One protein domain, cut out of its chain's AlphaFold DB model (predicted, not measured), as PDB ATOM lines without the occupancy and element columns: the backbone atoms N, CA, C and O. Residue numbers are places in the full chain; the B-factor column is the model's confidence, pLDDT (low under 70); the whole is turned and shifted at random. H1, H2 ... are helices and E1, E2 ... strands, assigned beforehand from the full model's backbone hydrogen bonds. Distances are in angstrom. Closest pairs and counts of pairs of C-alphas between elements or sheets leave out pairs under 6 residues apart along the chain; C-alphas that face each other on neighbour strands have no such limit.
ATOM      1  N   ALA A  90     -37.517  -4.412  32.366       52.59
ATOM      2  CA  ALA A  90     -37.457  -3.235  31.487       52.59
ATOM      3  C   ALA A  90     -38.794  -2.471  31.400       52.59
ATOM      4  O   ALA A  90     -38.809  -1.239  31.402       52.59
ATOM      5  N   GLN A  91     -39.921  -3.191  31.360       56.34
ATOM      6  CA  GLN A  91     -41.256  -2.583  31.424       56.34
ATOM      7  C   GLN A  91     -41.546  -2.044  32.830       56.34
ATOM      8  O   GLN A  91     -41.981  -0.900  32.953       56.34
ATOM      9  N   GLY A  92     -41.189  -2.804  33.874       59.16
ATOM     10  CA  GLY A  92     -41.284  -2.356  35.263       59.16
ATOM     11  C   GLY A  92     -40.458  -1.096  35.527       59.16
ATOM     12  O   GLY A  92     -40.977  -0.133  36.073       59.16
ATOM     13  N   LEU A  93     -39.211  -1.029  35.051       61.94
ATOM     14  CA  LEU A  93     -38.356   0.158  35.166       61.94
ATOM     15  C   LEU A  93     -38.953   1.361  34.437       61.94
ATOM     16  O   LEU A  93     -38.949   2.460  34.980       61.94
ATOM     17  N   ARG A  94     -39.507   1.177  33.234       66.81
ATOM     18  CA  ARG A  94     -40.166   2.273  32.508       66.81
ATOM     19  C   ARG A  94     -41.361   2.826  33.286       66.81
ATOM     20  O   ARG A  94     -41.539   4.041  33.332       66.81
ATOM     21  N   GLU A  95     -42.159   1.966  33.909       67.75
ATOM     22  CA  GLU A  95     -43.263   2.393  34.774       67.75
ATOM     23  C   GLU A  95     -42.770   3.050  36.064       67.75
ATOM     24  O   GLU A  95     -43.339   4.051  36.493       67.75
ATOM     25  N   VAL A  96     -41.681   2.559  36.649       66.94
ATOM     26  CA  VAL A  96     -41.030   3.171  37.815       66.94
ATOM     27  C   VAL A  96     -40.545   4.582  37.481       66.94
ATOM     28  O   VAL A  96     -40.854   5.524  38.207       66.94
ATOM     29  N   PHE A  97     -39.858   4.753  36.348       75.38
ATOM     30  CA  PHE A  97     -39.388   6.057  35.881       75.38
ATOM     31  C   PHE A  97     -40.538   6.995  35.499       75.38
ATOM     32  O   PHE A  97     -40.433   8.201  35.712       75.38
ATOM     33  N   ARG A  98     -41.665   6.466  35.002       79.06
ATOM     34  CA  ARG A  98     -42.863   7.273  34.720       79.06
ATOM     35  C   ARG A  98     -43.431   7.928  35.981       79.06
ATOM     36  O   ARG A  98     -43.884   9.061  35.908       79.06
ATOM     37  N   HIS A  99     -43.387   7.235  37.120       78.81
ATOM     38  CA  HIS A  99     -43.897   7.739  38.403       78.81
ATOM     39  C   HIS A  99     -42.784   8.305  39.304       78.81
ATOM     40  O   HIS A  99     -43.006   8.533  40.491       78.81
ATOM     41  N   TRP A 100     -41.585   8.544  38.758       79.44
ATOM     42  CA  TRP A 100     -40.424   9.016  39.520       79.44
ATOM     43  C   TRP A 100     -40.612  10.418  40.099       79.44
ATOM     44  O   TRP A 100     -40.169  10.701  41.212       79.44
ATOM     45  N   GLY A 101     -41.277  11.298  39.343       77.06
ATOM     46  CA  GLY A 101     -41.569  12.667  39.775       77.06
ATOM     47  C   GLY A 101     -42.427  12.698  41.041       77.06
ATOM     48  O   GLY A 101     -42.105  13.428  41.978       77.06
ATOM     49  N   ASP A 102     -43.434  11.824  41.088       81.31
ATOM     50  CA  ASP A 102     -44.434  11.736  42.160       81.31
ATOM     51  C   ASP A 102     -43.993  10.856  43.341       81.31
ATOM     52  O   ASP A 102     -44.694  10.766  44.352       81.31
ATOM     53  N   ALA A 103     -42.860  10.166  43.208       82.25
ATOM     54  CA  ALA A 103     -42.328   9.301  44.247       82.25
ATOM     55  C   ALA A 103     -41.641  10.134  45.335       82.25
ATOM     56  O   ALA A 103     -40.704  10.892  45.067       82.25
ATOM     57  N   ASP A 104     -42.068   9.942  46.577       80.38
ATOM     58  CA  ASP A 104     -41.400  10.499  47.754       80.38
ATOM     59  C   ASP A 104     -40.279   9.585  48.246       80.38
ATOM     60  O   ASP A 104     -39.363  10.063  48.902       80.38
ATOM     61  N   LEU A 105     -40.359   8.283  47.943       82.25
ATOM     62  CA  LEU A 105     -39.442   7.237  48.390       82.25
ATOM     63  C   LEU A 105     -39.336   6.129  47.338       82.25
ATOM     64  O   LEU A 105     -40.336   5.731  46.744       82.25
ATOM     65  N   ILE A 106     -38.136   5.589  47.151       82.00
ATOM     66  CA  ILE A 106     -37.883   4.436  46.284       82.00
ATOM     67  C   ILE A 106     -37.596   3.205  47.142       82.00
ATOM     68  O   ILE A 106     -36.722   3.221  48.003       82.00
ATOM     69  N   VAL A 107     -38.320   2.114  46.916       80.69
ATOM     70  CA  VAL A 107     -38.108   0.864  47.648       80.69
ATOM     71  C   VAL A 107     -37.581  -0.207  46.710       80.69
ATOM     72  O   VAL A 107     -38.235  -0.559  45.732       80.69
ATOM     73  N   PHE A 108     -36.408  -0.743  47.022       74.12
ATOM     74  CA  PHE A 108     -35.906  -1.978  46.437       74.12
ATOM     75  C   PHE A 108     -36.522  -3.138  47.207       74.12
ATOM     76  O   PHE A 108     -36.187  -3.366  48.366       74.12
ATOM     77  N   SER A 109     -37.469  -3.815  46.578       75.25
ATOM     78  CA  SER A 109     -38.247  -4.889  47.170       75.25
ATOM     79  C   SER A 109     -37.757  -6.239  46.671       75.25
ATOM     80  O   SER A 109     -37.834  -6.509  45.473       75.25
ATOM     81  N   GLU A 110     -37.285  -7.083  47.579       66.88
ATOM     82  CA  GLU A 110     -36.965  -8.482  47.304       66.88
ATOM     83  C   GLU A 110     -38.170  -9.362  47.654       66.88
ATOM     84  O   GLU A 110     -38.631  -9.357  48.797       66.88
ATOM     85  N   ASP A 111     -38.692 -10.113  46.685       68.00
ATOM     86  CA  ASP A 111     -39.672 -11.166  46.960       68.00
ATOM     87  C   ASP A 111     -38.927 -12.482  47.243       68.00
ATOM     88  O   ASP A 111     -38.310 -13.042  46.329       68.00
ATOM     89  N   PRO A 112     -38.981 -13.014  48.477       57.75
ATOM     90  CA  PRO A 112     -38.264 -14.229  48.853       57.75
ATOM     91  C   PRO A 112     -38.790 -15.476  48.127       57.75
ATOM     92  O   PRO A 112     -38.054 -16.451  47.966       57.75
ATOM     93  N   SER A 113     -40.044 -15.452  47.662       56.81
ATOM     94  CA  SER A 113     -40.689 -16.580  46.978       56.81
ATOM     95  C   SER A 113     -40.177 -16.725  45.549       56.81
ATOM     96  O   SER A 113     -39.939 -17.832  45.072       56.81
ATOM     97  N   THR A 114     -39.997 -15.593  44.865       62.91
ATOM     98  CA  THR A 114     -39.569 -15.548  43.461       62.91
ATOM     99  C   THR A 114     -38.090 -15.202  43.294       62.91
ATOM    100  O   THR A 114     -37.560 -15.329  42.191       62.91
ATOM    101  N   ARG A 115     -37.408 -14.793  44.374       55.09
ATOM    102  CA  ARG A 115     -36.032 -14.260  44.384       55.09
ATOM    103  C   ARG A 115     -35.830 -13.133  43.373       55.09
ATOM    104  O   ARG A 115     -34.755 -12.988  42.791       55.09
ATOM    105  N   THR A 116     -36.882 -12.358  43.132       63.91
ATOM    106  CA  THR A 116     -36.828 -11.209  42.235       63.91
ATOM    107  C   THR A 116     -36.669  -9.931  43.039       63.91
ATOM    108  O   THR A 116     -37.296  -9.745  44.082       63.91
ATOM    109  N   ILE A 117     -35.817  -9.041  42.536       65.12
ATOM    110  CA  ILE A 117     -35.665  -7.690  43.067       65.12
ATOM    111  C   ILE A 117     -36.459  -6.761  42.157       65.12
ATOM    112  O   ILE A 117     -36.236  -6.714  40.946       65.12
ATOM    113  N   SER A 118     -37.381  -6.011  42.744       74.19
ATOM    114  CA  SER A 118     -38.201  -5.019  42.058       74.19
ATOM    115  C   SER A 118     -37.964  -3.633  42.644       74.19
ATOM    116  O   SER A 118     -37.697  -3.480  43.833       74.19
ATOM    117  N   ILE A 119     -38.041  -2.606  41.802       78.50
ATOM    118  CA  ILE A 119     -37.991  -1.213  42.251       78.50
ATOM    119  C   ILE A 119     -39.426  -0.718  42.331       78.50
ATOM    120  O   ILE A 119     -40.189  -0.862  41.379       78.50
ATOM    121  N   ILE A 120     -39.800  -0.152  43.471       82.94
ATOM    122  CA  ILE A 120     -41.165   0.263  43.755       82.94
ATOM    123  C   ILE A 120     -41.148   1.737  44.166       82.94
ATOM    124  O   ILE A 120     -40.694   2.057  45.268       82.94
ATOM    125  N   PRO A 121     -41.639   2.657  43.316       83.75
ATOM    126  CA  PRO A 121     -41.824   4.041  43.707       83.75
ATOM    127  C   PRO A 121     -42.997   4.121  44.681       83.75
ATOM    128  O   PRO A 121     -44.070   3.552  44.444       83.75
ATOM    129  N   MET A 122     -42.797   4.828  45.784       84.81
ATOM    130  CA  MET A 122     -43.796   5.012  46.823       84.81
ATOM    131  C   MET A 122     -44.061   6.492  47.067       84.81
ATOM    132  O   MET A 122     -43.154   7.323  47.026       84.81
ATOM    133  N   ARG A 123     -45.318   6.806  47.370       86.31
ATOM    134  CA  ARG A 123     -45.767   8.135  47.780       86.31
ATOM    135  C   ARG A 123     -46.201   8.104  49.233       86.31
ATOM    136  O   ARG A 123     -46.823   7.135  49.686       86.31
ATOM    137  N   ARG A 124     -45.888   9.166  49.966       81.88
ATOM    138  CA  ARG A 124     -46.331   9.336  51.342       81.88
ATOM    139  C   ARG A 124     -47.819   9.682  51.355       81.88
ATOM    140  O   ARG A 124     -48.250  10.677  50.784       81.88
ATOM    141  N   MET A 125     -48.609   8.858  52.030       76.81
ATOM    142  CA  MET A 125     -50.037   9.066  52.261       76.81
ATOM    143  C   MET A 125     -50.249   9.138  53.778       76.81
ATOM    144  O   MET A 125     -50.406   8.120  54.448       76.81
ATOM    145  N   GLY A 126     -50.168  10.346  54.344       73.06
ATOM    146  CA  GLY A 126     -50.186  10.551  55.797       73.06
ATOM    147  C   GLY A 126     -48.942   9.973  56.487       73.06
ATOM    148  O   GLY A 126     -47.819  10.428  56.245       73.06
ATOM    149  N   ASN A 127     -49.142   8.962  57.339       67.00
ATOM    150  CA  ASN A 127     -48.079   8.302  58.115       67.00
ATOM    151  C   ASN A 127     -47.528   7.023  57.463       67.00
ATOM    152  O   ASN A 127     -46.667   6.368  58.042       67.00
ATOM    153  N   MET A 128     -48.006   6.657  56.273       70.38
ATOM    154  CA  MET A 128     -47.601   5.437  55.572       70.38
ATOM    155  C   MET A 128     -47.123   5.744  54.155       70.38
ATOM    156  O   MET A 128     -47.536   6.733  53.549       70.38
ATOM    157  N   PHE A 129     -46.281   4.871  53.606       80.50
ATOM    158  CA  PHE A 129     -45.912   4.916  52.193       80.50
ATOM    159  C   PHE A 129     -46.699   3.857  51.424       80.50
ATOM    160  O   PHE A 129     -46.771   2.693  51.832       80.50
ATOM    161  N   VAL A 130     -47.293   4.272  50.307       83.62
ATOM    162  CA  VAL A 130     -48.077   3.416  49.409       83.62
ATOM    163  C   VAL A 130     -47.400   3.400  48.048       83.62
ATOM    164  O   VAL A 130     -46.949   4.438  47.563       83.62
ATOM    165  N   SER A 131     -47.302   2.225  47.435       85.38
ATOM    166  CA  SER A 131     -46.725   2.090  46.100       85.38
ATOM    167  C   SER A 131     -47.603   2.763  45.041       85.38
ATOM    168  O   SER A 131     -48.823   2.598  45.024       85.38
ATOM    169  N   LEU A 132     -46.962   3.505  44.137       82.69
ATOM    170  CA  LEU A 132     -47.612   4.151  42.993       82.69
ATOM    171  C   LEU A 132     -47.897   3.168  41.850       82.69
ATOM    172  O   LEU A 132     -48.848   3.358  41.100       82.69
ATOM    173  N   THR A 133     -47.093   2.110  41.726       80.06
ATOM    174  CA  THR A 133     -47.247   1.069  40.697       80.06
ATOM    175  C   THR A 133     -48.184  -0.056  41.134       80.06
ATOM    176  O   THR A 133     -48.763  -0.744  40.300       80.06
ATOM    177  N   SER A 134     -48.362  -0.269  42.439       78.25
ATOM    178  CA  SER A 134     -49.252  -1.296  42.987       78.25
ATOM    179  C   SER A 134     -49.861  -0.813  44.307       78.25
ATOM    180  O   SER A 134     -49.273  -1.052  45.356       78.25
ATOM    181  N   PRO A 135     -51.048  -0.178  44.306       69.50
ATOM    182  CA  PRO A 135     -51.647   0.444  45.500       69.50
ATOM    183  C   PRO A 135     -51.915  -0.515  46.672       69.50
ATOM    184  O   PRO A 135     -52.161  -0.090  47.801       69.50
ATOM    185  N   THR A 136     -51.883  -1.820  46.405       73.12
ATOM    186  CA  THR A 136     -51.957  -2.886  47.405       73.12
ATOM    187  C   THR A 136     -50.680  -2.996  48.240       73.12
ATOM    188  O   THR A 136     -50.760  -3.448  49.377       73.12
ATOM    189  N   LYS A 137     -49.530  -2.528  47.725       79.56
ATOM    190  CA  LYS A 137     -48.233  -2.573  48.405       79.56
ATOM    191  C   LYS A 137     -48.038  -1.406  49.364       79.56
ATOM    192  O   LYS A 137     -48.033  -0.238  48.959       79.56
ATOM    193  N   ARG A 138     -47.851  -1.727  50.645       78.38
ATOM    194  CA  ARG A 138     -47.721  -0.754  51.742       78.38
ATOM    195  C   ARG A 138     -46.443  -0.992  52.532       78.38
ATOM    196  O   ARG A 138     -46.144  -2.128  52.889       78.38
ATOM    197  N   LEU A 139     -45.724   0.083  52.840       75.12
ATOM    198  CA  LEU A 139     -44.562   0.038  53.722       75.12
ATOM    199  C   LEU A 139     -45.039   0.217  55.164       75.12
ATOM    200  O   LEU A 139     -45.591   1.264  55.506       75.12
ATOM    201  N   LEU A 140     -44.836  -0.801  55.999       63.88
ATOM    202  CA  LEU A 140     -45.328  -0.803  57.386       63.88
ATOM    203  C   LEU A 140     -44.456  -0.004  58.354       63.88
ATOM    204  O   LEU A 140     -44.863   0.244  59.483       63.88
ATOM    205  N   SER A 141     -43.252   0.385  57.942       61.59
ATOM    206  CA  SER A 141     -42.299   1.024  58.838       61.59
ATOM    207  C   SER A 141     -41.163   1.668  58.051       61.59
ATOM    208  O   SER A 141     -40.489   0.992  57.274       61.59
ATOM    209  N   TYR A 142     -40.922   2.955  58.297       56.97
ATOM    210  CA  TYR A 142     -39.843   3.731  57.692       56.97
ATOM    211  C   TYR A 142     -38.930   4.287  58.788       56.97
ATOM    212  O   TYR A 142     -39.407   4.964  59.696       56.97
ATOM    213  N   LEU A 143     -37.628   4.002  58.707       54.62
ATOM    214  CA  LEU A 143     -36.607   4.701  59.486       54.62
ATOM    215  C   LEU A 143     -35.942   5.744  58.578       54.62
ATOM    216  O   LEU A 143     -35.495   5.416  57.482       54.62
ATOM    217  N   SER A 144     -35.862   6.992  59.039       51.50
ATOM    218  CA  SER A 144     -35.301   8.123  58.287       51.50
ATOM    219  C   SER A 144     -33.771   8.213  58.314       51.50
ATOM    220  O   SER A 144     -33.229   9.200  57.827       51.50
ATOM    221  N   GLU A 145     -33.067   7.267  58.943       48.31
ATOM    222  CA  GLU A 145     -31.659   7.480  59.313       48.31
ATOM    223  C   GLU A 145     -30.643   6.932  58.300       48.31
ATOM    224  O   GLU A 145     -29.606   7.558  58.129       48.31
ATOM    225  N   ASP A 146     -30.948   5.854  57.569       48.91
ATOM    226  CA  ASP A 146     -30.026   5.250  56.587       48.91
ATOM    227  C   ASP A 146     -30.707   5.075  55.237       48.91
ATOM    228  O   ASP A 146     -31.009   3.978  54.764       48.91
ATOM    229  N   VAL A 147     -31.010   6.212  54.639       59.38
ATOM    230  CA  VAL A 147     -31.745   6.271  53.395       59.38
ATOM    231  C   VAL A 147     -30.728   6.513  52.294       59.38
ATOM    232  O   VAL A 147     -30.108   7.574  52.224       59.38
ATOM    233  N   LEU A 148     -30.518   5.506  51.450       61.00
ATOM    234  CA  LEU A 148     -29.633   5.631  50.301       61.00
ATOM    235  C   LEU A 148     -30.176   6.734  49.397       61.00
ATOM    236  O   LEU A 148     -31.373   6.794  49.137       61.00
ATOM    237  N   ASN A 149     -29.314   7.617  48.908       63.16
ATOM    238  CA  ASN A 149     -29.739   8.591  47.915       63.16
ATOM    239  C   ASN A 149     -29.639   7.946  46.532       63.16
ATOM    240  O   ASN A 149     -28.542   7.654  46.055       63.16
ATOM    241  N   PHE A 150     -30.780   7.708  45.894       66.75
ATOM    242  CA  PHE A 150     -30.855   7.130  44.562       66.75
ATOM    243  C   PHE A 150     -31.466   8.163  43.611       66.75
ATOM    244  O   PHE A 150     -32.658   8.456  43.664       66.75
ATOM    245  N   PHE A 151     -30.619   8.761  42.766       66.31
ATOM    246  CA  PHE A 151     -30.978   9.844  41.834       66.31
ATOM    247  C   PHE A 151     -31.730  11.020  42.487       66.31
ATOM    248  O   PHE A 151     -32.718  11.521  41.950       66.31
ATOM    249  N   GLY A 152     -31.269  11.469  43.658       63.75
ATOM    250  CA  GLY A 152     -31.848  12.617  44.367       63.75
ATOM    251  C   GLY A 152     -33.107  12.291  45.173       63.75
ATOM    252  O   GLY A 152     -33.678  13.192  45.786       63.75
ATOM    253  N   LYS A 153     -33.547  11.026  45.183       74.50
ATOM    254  CA  LYS A 153     -34.673  10.547  45.983       74.50
ATOM    255  C   LYS A 153     -34.181   9.609  47.088       74.50
ATOM    256  O   LYS A 153     -33.240   8.840  46.870       74.50
ATOM    257  N   PRO A 154     -34.819   9.644  48.266       74.69
ATOM    258  CA  PRO A 154     -34.543   8.678  49.314       74.69
ATOM    259  C   PRO A 154     -34.879   7.261  48.832       74.69
ATOM    260  O   PRO A 154     -35.906   7.052  48.183       74.69
ATOM    261  N   ALA A 155     -34.034   6.286  49.162       72.44
ATOM    262  CA  ALA A 155     -34.218   4.889  48.821       72.44
ATOM    263  C   ALA A 155     -33.919   3.941  49.989       72.44
ATOM    264  O   ALA A 155     -33.041   4.201  50.813       72.44
ATOM    265  N   LEU A 156     -34.639   2.820  50.047       74.94
ATOM    266  CA  LEU A 156     -34.440   1.770  51.050       74.94
ATOM    267  C   LEU A 156     -34.608   0.372  50.461       74.94
ATOM    268  O   LEU A 156     -35.264   0.195  49.436       74.94
ATOM    269  N   PHE A 157     -34.068  -0.623  51.160       68.06
ATOM    270  CA  PHE A 157     -34.312  -2.036  50.881       68.06
ATOM    271  C   PHE A 157     -35.430  -2.582  51.772       68.06
ATOM    272  O   PHE A 157     -35.465  -2.325  52.982       68.06
ATOM    273  N   ALA A 158     -36.339  -3.336  51.166       71.44
ATOM    274  CA  ALA A 158     -37.432  -4.014  51.835       71.44
ATOM    275  C   ALA A 158     -37.617  -5.437  51.301       71.44
ATOM    276  O   ALA A 158     -37.262  -5.746  50.169       71.44
ATOM    277  N   VAL A 159     -38.203  -6.290  52.128       68.31
ATOM    278  CA  VAL A 159     -38.645  -7.633  51.769       68.31
ATOM    279  C   VAL A 159     -40.155  -7.593  51.575       68.31
ATOM    280  O   VAL A 159     -40.880  -7.032  52.403       68.31
ATOM    281  N   GLU A 160     -40.631  -8.159  50.473       71.25
ATOM    282  CA  GLU A 160     -42.056  -8.295  50.196       71.25
ATOM    283  C   GLU A 160     -42.621  -9.552  50.845       71.25
ATOM    284  O   GLU A 160     -42.094 -10.651  50.683       71.25
ATOM    285  N   TYR A 161     -43.748  -9.405  51.534       66.69
ATOM    286  CA  TYR A 161     -44.534 -10.536  51.999       66.69
ATOM    287  C   TYR A 161     -46.028 -10.224  51.886       66.69
ATOM    288  O   TYR A 161     -46.529  -9.293  52.516       66.69
ATOM    289  N   ARG A 162     -46.737 -10.988  51.040       64.88
ATOM    290  CA  ARG A 162     -48.197 -10.899  50.810       64.88
ATOM    291  C   ARG A 162     -48.722  -9.464  50.604       64.88
ATOM    292  O   ARG A 162     -49.765  -9.089  51.133       64.88
ATOM    293  N   GLY A 163     -47.999  -8.648  49.830       65.81
ATOM    294  CA  GLY A 163     -48.379  -7.260  49.535       65.81
ATOM    295  C   GLY A 163     -47.948  -6.233  50.589       65.81
ATOM    296  O   GLY A 163     -48.294  -5.063  50.477       65.81
ATOM    297  N   TYR A 164     -47.163  -6.615  51.589       70.62
ATOM    298  CA  TYR A 164     -46.548  -5.679  52.527       70.62
ATOM    299  C   TYR A 164     -45.045  -5.623  52.314       70.62
ATOM    300  O   TYR A 164     -44.405  -6.638  52.048       70.62
ATOM    301  N   LEU A 165     -44.497  -4.417  52.418       71.50
ATOM    302  CA  LEU A 165     -43.071  -4.157  52.313       71.50
ATOM    303  C   LEU A 165     -42.519  -3.949  53.721       71.50
ATOM    304  O   LEU A 165     -42.938  -3.039  54.446       71.50
ATOM    305  N   PHE A 166     -41.575  -4.803  54.093       68.19
ATOM    306  CA  PHE A 166     -40.884  -4.765  55.373       68.19
ATOM    307  C   PHE A 166     -39.475  -4.261  55.141       68.19
ATOM    308  O   PHE A 166     -38.690  -4.930  54.482       68.19
ATOM    309  N   SER A 167     -39.138  -3.078  55.654       69.88
ATOM    310  CA  SER A 167     -37.761  -2.602  55.532       69.88
ATOM    311  C   SER A 167     -36.800  -3.603  56.183       69.88
ATOM    312  O   SER A 167     -37.069  -4.077  57.286       69.88
ATOM    313  N   GLN A 168     -35.670  -3.890  55.523       60.59
ATOM    314  CA  GLN A 168     -34.603  -4.722  56.099       60.59
ATOM    315  C   GLN A 168     -34.113  -4.176  57.448       60.59
ATOM    316  O   GLN A 168     -33.636  -4.932  58.290       60.59
TER     317      GLN A 168
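This is residues 90 to 168 of the 295 residues of an uncharacterized protein of Fervidicoccus sp (UniProt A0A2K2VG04). A strongly twisted sheet wraps round into a small barrel-like ring: E3, E2, E1, E5 and E6 follow one another round it, and residues 138 to 139 close it loosely by short pairings with E3 and E6. The single helix H1 packs outside the ring on E2, and short E4 is added at the beginning of E5. The printed part has 79 residues, with one named helix, H1, followed along the chain by six named strands, E1 to E6; the class is mostly strand, and the sheet is branched and mixed, with E1 and E5 parallel and its other neighbour pairs antiparallel. The whole is compact and rounded, with a radius of gyration of the C-alphas of 11.4 A and spans of 30 by 28 by 21 A.

E1, residues 105 to 111, is 18.5 A long from C-alpha 105 at (-39.442, 7.237, 48.390). E2, residues 116 to 125, spans 26.2 A, and E5, residues 153 to 161, spans 24.0 A and bends by 53 degrees at residue 157. The shorter strands are E3, residues 128 to 131, E4, residues 148 to 150, and E6, residues 164 to 167, which ends at C-alpha 167 at (-37.761, -2.602, 55.532). H1, residues 90 to 98, is 12.3 A long and begins at C-alpha 90 at (-37.457, -3.235, 31.487).

E2 lies on one side of E1 and E5 on the other side. E1 and E2 are an antiparallel hairpin, with N 107 and O 120 at 2.9 A. E1 and E5 are parallel at 27 degrees, with N 108 and O 156 at 2.8 A. E1, E2 and E3 form a meander, each strand the antiparallel neighbour of the one before, and so do E4, E5 and E6. In the hairpin of E2 and E3, N 125 and O 128 are 2.8 A apart. E5 has E4 beside residues 153 to 155 and E6 beside residues 157 to 161, both on the side away from E1; N 155 and O 148 are 2.7 A apart, N 159 and O 166 2.8 A. Residues 138 to 139 pair antiparallel with residues 129 to 130 of E3 and parallel with residues 164 to 165 of E6. H1 is on the sheet, over E2 and along the strands, at 16 degrees to E2 on the local plane and a height over the sheet of 8.9 A; that plane rests on just 6 C-alphas. The closest C-alphas of H1 and E2 are those of Val 96 and Pro 121, 6.0 A apart. Every O i to N i+4 pair in H1 is within hydrogen-bond range.

The C-alphas of Gln 91 and Glu 145, the two farthest apart, are 31.2 A apart. The printed part has no cut. The link from E3 to E4, residues 132 to 147, is long. The mean pLDDT of the printed part is 70.4, and 38 residues are under 70, among them residues 90 to 96, 110 to 117 and 140 to 152.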